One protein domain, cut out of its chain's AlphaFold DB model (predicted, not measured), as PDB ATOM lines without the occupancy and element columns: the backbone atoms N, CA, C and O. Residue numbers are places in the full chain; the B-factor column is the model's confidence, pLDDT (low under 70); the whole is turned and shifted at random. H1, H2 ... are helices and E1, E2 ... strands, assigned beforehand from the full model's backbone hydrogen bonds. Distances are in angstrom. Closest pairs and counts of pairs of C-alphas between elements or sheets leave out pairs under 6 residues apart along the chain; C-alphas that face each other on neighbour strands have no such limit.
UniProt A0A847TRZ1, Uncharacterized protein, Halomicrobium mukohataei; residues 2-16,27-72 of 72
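Overview. This is residues 2 to 16 and 27 to 72 of the 72 residues of an uncharacterized protein of Halomicrobium mukohataei (UniProt A0A847TRZ1). A small antiparallel sheet, ordered E1, E3, E2, has H1 and H2 over one face and its other face bare; residues 63 to 72 trail away as a tail. The printed part has 61 residues, with H1, E1, H2, E2, E3 along it, class mixed. It is compact, radius of gyration of the C-alphas 11.0 A, spanning 31 by 20 by 17 A.

Along the chain. H1, residues 4 to 14, begins at C-alpha 4 (275.210, 166.902, 299.517) and measures 15.7 A. E1 is residues 27 to 32, 16.4 A; H2, 38 to 42, 6.2 A; E2, 47 to 52, 13.7 A. E3, residues 56 to 62, 19.0 A, ends at C-alpha 62 (271.430, 162.635, 314.266).

Arrangement. N 29 and O 59 of E1 and E3 are 2.8 A apart; in the hairpin E2 and E3, N 48 and O 60 are 2.9 A apart. E1, H2, E2 form a split strand-helix-strand unit, two strands that run the same way in one sheet with a helix between them along the chain and E3 between them in the sheet; its crossover is right-handed. In two layers, helix over sheet, H1 lies over E1 and E3 at height 8.5 A. H2 is on the same face, height 8.0 A. H1 and H2 only just touch, with 3 pairs of C-alphas within 8 A, closest Ala 4 and Val 41, 5.5 A. In both helices every O i to N i+4 pair is within hydrogen-bond range.

Size, cuts and confidence. Residues 17 to 26 are cut out; C-alphas 16 and 27 are 11.0 A apart. The links printed whole are tight. pLDDT is under 70 at residues 2, 11 to 16 and 63 to 72.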
ATOM      1  N   PRO A   2     274.007 166.748 291.781       60.72
ATOM      2  CA  PRO A   2     273.237 166.476 292.994       60.72
ATOM      3  C   PRO A   2     273.952 167.076 294.215       60.72
ATOM      4  O   PRO A   2     275.162 166.895 294.346       60.72
ATOM      5  N   SER A   3     273.204 167.799 295.053       78.12
ATOM      6  CA  SER A   3     273.671 168.424 296.304       78.12
ATOM      7  C   SER A   3     274.048 167.381 297.363       78.12
ATOM      8  O   SER A   3     273.584 166.240 297.264       78.12
ATOM      9  N   ALA A   4     274.814 167.772 298.394       76.31
ATOM     10  CA  ALA A   4     275.210 166.902 299.517       76.31
ATOM     11  C   ALA A   4     274.002 166.156 300.075       76.31
ATOM     12  O   ALA A   4     273.979 164.928 300.159       76.31
ATOM     13  N   LYS A   5     272.948 166.935 300.331       76.38
ATOM     14  CA  LYS A   5     271.666 166.483 300.847       76.38
ATOM     15  C   LYS A   5     271.105 165.293 300.069       76.38
ATOM     16  O   LYS A   5     270.866 164.247 300.650       76.38
ATOM     17  N   ALA A   6     270.992 165.408 298.746       79.81
ATOM     18  CA  ALA A   6     270.394 164.366 297.915       79.81
ATOM     19  C   ALA A   6     271.202 163.056 297.915       79.81
ATOM     20  O   ALA A   6     270.617 161.985 297.764       79.81
ATOM     21  N   ARG A   7     272.534 163.128 298.069       78.75
ATOM     22  CA  ARG A   7     273.384 161.931 298.187       78.75
ATOM     23  C   ARG A   7     273.192 161.255 299.538       78.75
ATOM     24  O   ARG A   7     272.994 160.049 299.570       78.75
ATOM     25  N   ILE A   8     273.169 162.041 300.615       75.25
ATOM     26  CA  ILE A   8     272.922 161.546 301.974       75.25
ATOM     27  C   ILE A   8     271.539 160.899 302.047       75.25
ATOM     28  O   ILE A   8     271.417 159.789 302.533       75.25
ATOM     29  N   GLU A   9     270.506 161.538 301.490       74.44
ATOM     30  CA  GLU A   9     269.146 160.986 301.448       74.44
ATOM     31  C   GLU A   9     269.055 159.687 300.630       74.44
ATOM     32  O   GLU A   9     268.287 158.793 300.982       74.44
ATOM     33  N   ALA A  10     269.818 159.565 299.539       74.81
ATOM     34  CA  ALA A  10     269.856 158.347 298.732       74.81
ATOM     35  C   ALA A  10     270.542 157.192 299.475       74.81
ATOM     36  O   ALA A  10     269.994 156.091 299.508       74.81
ATOM     37  N   GLU A  11     271.687 157.463 300.103       69.12
ATOM     38  CA  GLU A  11     272.438 156.487 300.899       69.12
ATOM     39  C   GLU A  11     271.652 156.066 302.149       69.12
ATOM     40  O   GLU A  11     271.601 154.893 302.496       69.12
ATOM     41  N   PHE A  12     270.942 157.008 302.775       66.69
ATOM     42  CA  PHE A  12     270.068 156.761 303.921       66.69
ATOM     43  C   PHE A  12     268.815 155.957 303.539       66.69
ATOM     44  O   PHE A  12     268.369 155.095 304.288       66.69
ATOM     45  N   LYS A  13     268.234 156.194 302.354       63.41
ATOM     46  CA  LYS A  13     267.088 155.411 301.853       63.41
ATOM     47  C   LYS A  13     267.480 153.969 301.503       63.41
ATOM     48  O   LYS A  13     266.631 153.081 301.600       63.41
ATOM     49  N   ASP A  14     268.724 153.745 301.078       57.62
ATOM     50  CA  ASP A  14     269.261 152.406 300.799       57.62
ATOM     51  C   ASP A  14     269.731 151.696 302.080       57.62
ATOM     52  O   ASP A  14     269.441 150.510 302.278       57.62
ATOM     53  N   SER A  15     270.337 152.447 303.008       55.12
ATOM     54  CA  SER A  15     270.666 152.005 304.364       55.12
ATOM     55  C   SER A  15     269.397 151.786 305.171       55.12
ATOM     56  O   SER A  15     268.930 152.599 305.959       55.12
ATOM     57  N   ARG A  16     268.845 150.591 305.011       49.56
ATOM     58  CA  ARG A  16     267.834 149.983 305.876       49.56
ATOM     59  C   ARG A  16     268.432 149.657 307.257       49.56
ATOM     60  O   ARG A  16     268.306 148.522 307.726       49.56
ATOM     61  N   GLU A  27     273.482 158.029 312.871       72.69
ATOM     62  CA  GLU A  27     273.769 157.179 311.714       72.69
ATOM     63  C   GLU A  27     275.005 157.687 310.977       72.69
ATOM     64  O   GLU A  27     275.132 158.882 310.691       72.69
ATOM     65  N   ASP A  28     275.923 156.772 310.675       77.06
ATOM     66  CA  ASP A  28     277.065 157.031 309.813       77.06
ATOM     67  C   ASP A  28     276.690 156.836 308.341       77.06
ATOM     68  O   ASP A  28     276.300 155.754 307.908       77.06
ATOM     69  N   VAL A  29     276.821 157.907 307.559       79.25
ATOM     70  CA  VAL A  29     276.543 157.921 306.121       79.25
ATOM     71  C   VAL A  29     277.829 158.224 305.367       79.25
ATOM     72  O   VAL A  29     278.515 159.203 305.659       79.25
ATOM     73  N   PHE A  30     278.149 157.406 304.372       84.88
ATOM     74  CA  PHE A  30     279.311 157.604 303.511       84.88
ATOM     75  C   PHE A  30     278.835 158.141 302.168       84.88
ATOM     76  O   PHE A  30     278.038 157.494 301.500       84.88
ATOM     77  N   ILE A  31     279.290 159.328 301.769       85.06
ATOM     78  CA  ILE A  31     278.976 159.885 300.448       85.06
ATOM     79  C   ILE A  31     280.257 160.164 299.665       85.06
ATOM     80  O   ILE A  31     281.234 160.635 300.243       85.06
ATOM     81  N   PRO A  32     280.277 159.968 298.339       85.69
ATOM     82  CA  PRO A  32     281.440 160.315 297.534       85.69
ATOM     83  C   PRO A  32     281.695 161.826 297.574       85.69
ATOM     84  O   PRO A  32     280.764 162.615 297.362       85.69
ATOM     85  N   SER A  33     282.958 162.221 297.773       84.38
ATOM     86  CA  SER A  33     283.374 163.631 297.842       84.38
ATOM     87  C   SER A  33     283.385 164.336 296.480       84.38
ATOM     88  O   SER A  33     283.565 165.549 296.385       84.38
ATOM     89  N   ASP A  34     283.135 163.591 295.398       83.44
ATOM     90  CA  ASP A  34     283.223 164.072 294.022       83.44
ATOM     91  C   ASP A  34     282.269 165.250 293.749       83.44
ATOM     92  O   ASP A  34     281.041 165.091 293.707       83.44
ATOM     93  N   GLY A  35     282.841 166.443 293.574       81.12
ATOM     94  CA  GLY A  35     282.094 167.678 293.326       81.12
ATOM     95  C   GLY A  35     281.313 168.199 294.536       81.12
ATOM     96  O   GLY A  35     280.333 168.920 294.341       81.12
ATOM     97  N   LEU A  36     281.713 167.816 295.749       83.19
ATOM     98  CA  LEU A  36     281.121 168.247 297.010       83.19
ATOM     99  C   LEU A  36     282.186 168.800 297.951       83.19
ATOM    100  O   LEU A  36     283.298 168.286 298.025       83.19
ATOM    101  N   GLU A  37     281.832 169.848 298.684       87.19
ATOM    102  CA  GLU A  37     282.684 170.417 299.722       87.19
ATOM    103  C   GLU A  37     282.119 170.033 301.086       87.19
ATOM    104  O   GLU A  37     280.905 170.022 301.278       87.19
ATOM    105  N   ILE A  38     282.993 169.773 302.060       85.75
ATOM    106  CA  ILE A  38     282.581 169.437 303.431       85.75
ATOM    107  C   ILE A  38     281.678 170.517 304.053       85.75
ATOM    108  O   ILE A  38     280.816 170.215 304.868       85.75
ATOM    109  N   ALA A  39     281.825 171.773 303.616       88.06
ATOM    110  CA  ALA A  39     280.951 172.869 304.016       88.06
ATOM    111  C   ALA A  39     279.493 172.674 303.557       88.06
ATOM    112  O   ALA A  39     278.593 173.008 304.312       88.06
ATOM    113  N   ASP A  40     279.253 172.098 302.370       87.19
ATOM    114  CA  ASP A  40     277.905 171.791 301.847       87.19
ATOM    115  C   ASP A  40     277.237 170.673 302.664       87.19
ATOM    116  O   ASP A  40     276.019 170.622 302.801       87.19
ATOM    117  N   VAL A  41     278.053 169.777 303.227       84.56
ATOM    118  CA  VAL A  41     277.614 168.689 304.105       84.56
ATOM    119  C   VAL A  41     277.278 169.217 305.501       84.56
ATOM    120  O   VAL A  41     276.229 168.885 306.041       84.56
ATOM    121  N   LEU A  42     278.141 170.065 306.068       86.31
ATOM    122  CA  LEU A  42     277.947 170.685 307.385       86.31
ATOM    123  C   LEU A  42     276.845 171.758 307.402       86.31
ATOM    124  O   LEU A  42     276.365 172.109 308.474       86.31
ATOM    125  N   ASP A  43     276.442 172.284 306.242       86.69
ATOM    126  CA  ASP A  43     275.307 173.213 306.107       86.69
ATOM    127  C   ASP A  43     273.952 172.536 306.397       86.69
ATOM    128  O   ASP A  43     272.943 173.200 306.620       86.69
ATOM    129  N   ILE A  44     273.908 171.203 306.408       82.50
ATOM    130  CA  ILE A  44     272.678 170.433 306.571       82.50
ATOM    131  C   ILE A  44     272.287 170.355 308.053       82.50
ATOM    132  O   ILE A  44     272.992 169.751 308.851       82.50
ATOM    133  N   ASP A  45     271.098 170.856 308.401       81.00
ATOM    134  CA  ASP A  45     270.590 170.941 309.786       81.00
ATOM    135  C   ASP A  45     270.633 169.638 310.611       81.00
ATOM    136  O   ASP A  45     270.675 169.688 311.838       81.00
ATOM    137  N   TYR A  46     270.556 168.472 309.967       76.06
ATOM    138  CA  TYR A  46     270.567 167.166 310.641       76.06
ATOM    139  C   TYR A  46     271.943 166.488 310.654       76.06
ATOM    140  O   TYR A  46     272.079 165.388 311.192       76.06
ATOM    141  N   VAL A  47     272.953 167.116 310.050       82.50
ATOM    142  CA  VAL A  47     274.345 166.673 310.112       82.50
ATOM    143  C   VAL A  47     274.971 167.266 311.364       82.50
ATOM    144  O   VAL A  47     275.069 168.481 311.502       82.50
ATOM    145  N   GLU A  48     275.403 166.407 312.281       85.06
ATOM    146  CA  GLU A  48     276.149 166.856 313.459       85.06
ATOM    147  C   GLU A  48     277.629 167.045 313.165       85.06
ATOM    148  O   GLU A  48     278.237 167.993 313.661       85.06
ATOM    149  N   ASP A  49     278.212 166.155 312.367       86.94
ATOM    150  CA  ASP A  49     279.628 166.213 312.033       86.94
ATOM    151  C   ASP A  49     279.893 165.583 310.665       86.94
ATOM    152  O   ASP A  49     279.157 164.707 310.201       86.94
ATOM    153  N   ALA A  50     280.962 166.025 310.011       86.38
ATOM    154  CA  ALA A  50     281.422 165.452 308.760       86.38
ATOM    155  C   ALA A  50     282.947 165.369 308.764       86.38
ATOM    156  O   ALA A  50     283.636 166.319 309.139       86.38
ATOM    157  N   ILE A  51     283.471 164.240 308.299       89.69
ATOM    158  CA  ILE A  51     284.901 163.973 308.164       89.69
ATOM    159  C   ILE A  51     285.196 163.676 306.696       89.69
ATOM    160  O   ILE A  51     284.537 162.840 306.084       89.69
ATOM    161  N   ASP A  52     286.203 164.342 306.140       87.38
ATOM    162  CA  ASP A  52     286.733 164.047 304.809       87.38
ATOM    163  C   ASP A  52     287.798 162.944 304.884       87.38
ATOM    164  O   ASP A  52     288.834 163.126 305.524       87.38
ATOM    165  N   ASP A  53     287.553 161.814 304.216       86.12
ATOM    166  CA  ASP A  53     288.541 160.742 304.004       86.12
ATOM    167  C   ASP A  53     289.232 160.880 302.625       86.12
ATOM    168  O   ASP A  53     289.928 159.991 302.135       86.12
ATOM    169  N   GLY A  54     289.023 162.015 301.950       82.62
ATOM    170  CA  GLY A  54     289.583 162.370 300.648       82.62
ATOM    171  C   GLY A  54     288.773 161.832 299.470       82.62
ATOM    172  O   GLY A  54     288.491 162.573 298.529       82.62
ATOM    173  N   SER A  55     288.373 160.559 299.513       85.56
ATOM    174  CA  SER A  55     287.541 159.939 298.458       85.56
ATOM    175  C   SER A  55     286.043 160.026 298.767       85.56
ATOM    176  O   SER A  55     285.203 160.059 297.865       85.56
ATOM    177  N   GLU A  56     285.714 160.049 300.055       88.38
ATOM    178  CA  GLU A  56     284.360 159.980 300.590       88.38
ATOM    179  C   GLU A  56     284.275 160.857 301.845       88.38
ATOM    180  O   GLU A  56     285.245 160.989 302.596       88.38
ATOM    181  N   PHE A  57     283.109 161.452 302.076       88.12
ATOM    182  CA  PHE A  57     282.765 162.104 303.329       88.12
ATOM    183  C   PHE A  57     282.046 161.107 304.226       88.12
ATOM    184  O   PHE A  57     281.041 160.515 303.829       88.12
ATOM    185  N   ARG A  58     282.538 160.971 305.454       87.50
ATOM    186  CA  ARG A  58     281.851 160.281 306.538       87.50
ATOM    187  C   ARG A  58     281.023 161.296 307.309       87.50
ATOM    188  O   ARG A  58     281.575 162.169 307.972       87.50
ATOM    189  N   VAL A  59     279.712 161.182 307.199       85.50
ATOM    190  CA  VAL A  59     278.734 162.130 307.730       85.50
ATOM    191  C   VAL A  59     278.014 161.489 308.905       85.50
ATOM    192  O   VAL A  59     277.501 160.380 308.782       85.50
ATOM    193  N   TYR A  60     277.968 162.182 310.035       84.56
ATOM    194  CA  TYR A  60     277.232 161.768 311.222       84.56
ATOM    195  C   TYR A  60     275.899 162.503 311.248       84.56
ATOM    196  O   TYR A  60     275.851 163.728 311.374       84.56
ATOM    197  N   VAL A  61     274.817 161.747 311.096       77.81
ATOM    198  CA  VAL A  61     273.453 162.275 311.053       77.81
ATOM    199  C   VAL A  61     272.730 161.900 312.333       77.81
ATOM    200  O   VAL A  61     272.634 160.721 312.666       77.81
ATOM    201  N   SER A  62     272.173 162.886 313.030       72.56
ATOM    202  CA  SER A  62     271.430 162.635 314.266       72.56
ATOM    203  C   SER A  62     269.944 162.492 313.989       72.56
ATOM    204  O   SER A  62     269.266 163.431 313.576       72.56
ATOM    205  N   THR A  63     269.401 161.302 314.248       64.44
ATOM    206  CA  THR A  63     267.993 160.983 313.961       64.44
ATOM    207  C   THR A  63     267.050 161.277 315.129       64.44
ATOM    208  O   THR A  63     265.846 161.038 315.041       64.44
ATOM    209  N   SER A  64     267.562 161.905 316.195       53.12
ATOM    210  CA  SER A  64     266.761 162.451 317.304       53.12
ATOM    211  C   SER A  64     265.751 163.531 316.881       53.12
ATOM    212  O   SER A  64     264.822 163.819 317.634       53.12
ATOM    213  N   SER A  65     265.883 164.105 315.684       46.09
ATOM    214  CA  SER A  65     265.013 165.176 315.181       46.09
ATOM    215  C   SER A  65     264.056 164.681 314.097       46.09
ATOM    216  O   SER A  65     264.218 165.077 312.957       46.09
ATOM    217  N   GLU A  66     263.083 163.818 314.419       45.16
ATOM    218  CA  GLU A  66     261.895 163.515 313.580       45.16
ATOM    219  C   GLU A  66     262.120 163.519 312.043       45.16
ATOM    220  O   GLU A  66     261.280 164.012 311.282       45.16
ATOM    221  N   VAL A  67     263.238 162.978 311.540       50.97
ATOM    222  CA  VAL A  67     263.490 162.948 310.093       50.97
ATOM    223  C   VAL A  67     262.719 161.761 309.528       50.97
ATOM    224  O   VAL A  67     263.222 160.652 309.370       50.97
ATOM    225  N   HIS A  68     261.424 161.972 309.308       46.47
ATOM    226  CA  HIS A  68     260.515 160.956 308.796       46.47
ATOM    227  C   HIS A  68     260.747 160.787 307.289       46.47
ATOM    228  O   HIS A  68     260.056 161.385 306.461       46.47
ATOM    229  N   PHE A  69     261.717 159.951 306.914       50.38
ATOM    230  CA  PHE A  69     261.886 159.516 305.529       50.38
ATOM    231  C   PHE A  69     260.714 158.614 305.140       50.38
ATOM    232  O   PHE A  69     260.709 157.398 305.331       50.38
ATOM    233  N   SER A  70     259.659 159.245 304.630       37.25
ATOM    234  CA  SER A  70     258.480 158.550 304.132       37.25
ATOM    235  C   SER A  70     258.882 157.698 302.929       37.25
ATOM    236  O   SER A  70     259.193 158.213 301.855       37.25
ATOM    237  N   SER A  71     258.879 156.380 303.114       40.38
ATOM    238  CA  SER A  71     259.044 155.420 302.026       40.38
ATOM    239  C   SER A  71     257.778 155.422 301.163       40.38
ATOM    240  O   SER A  71     256.723 154.975 301.608       40.38
ATOM    241  N   THR A  72     257.863 155.946 299.939       35.53
ATOM    242  CA  THR A  72     256.950 155.622 298.829       35.53
ATOM    243  C   THR A  72     257.740 154.913 297.743       35.53
ATOM    244  O   THR A  72     258.916 155.304 297.516       35.53
TER     245      THR A  72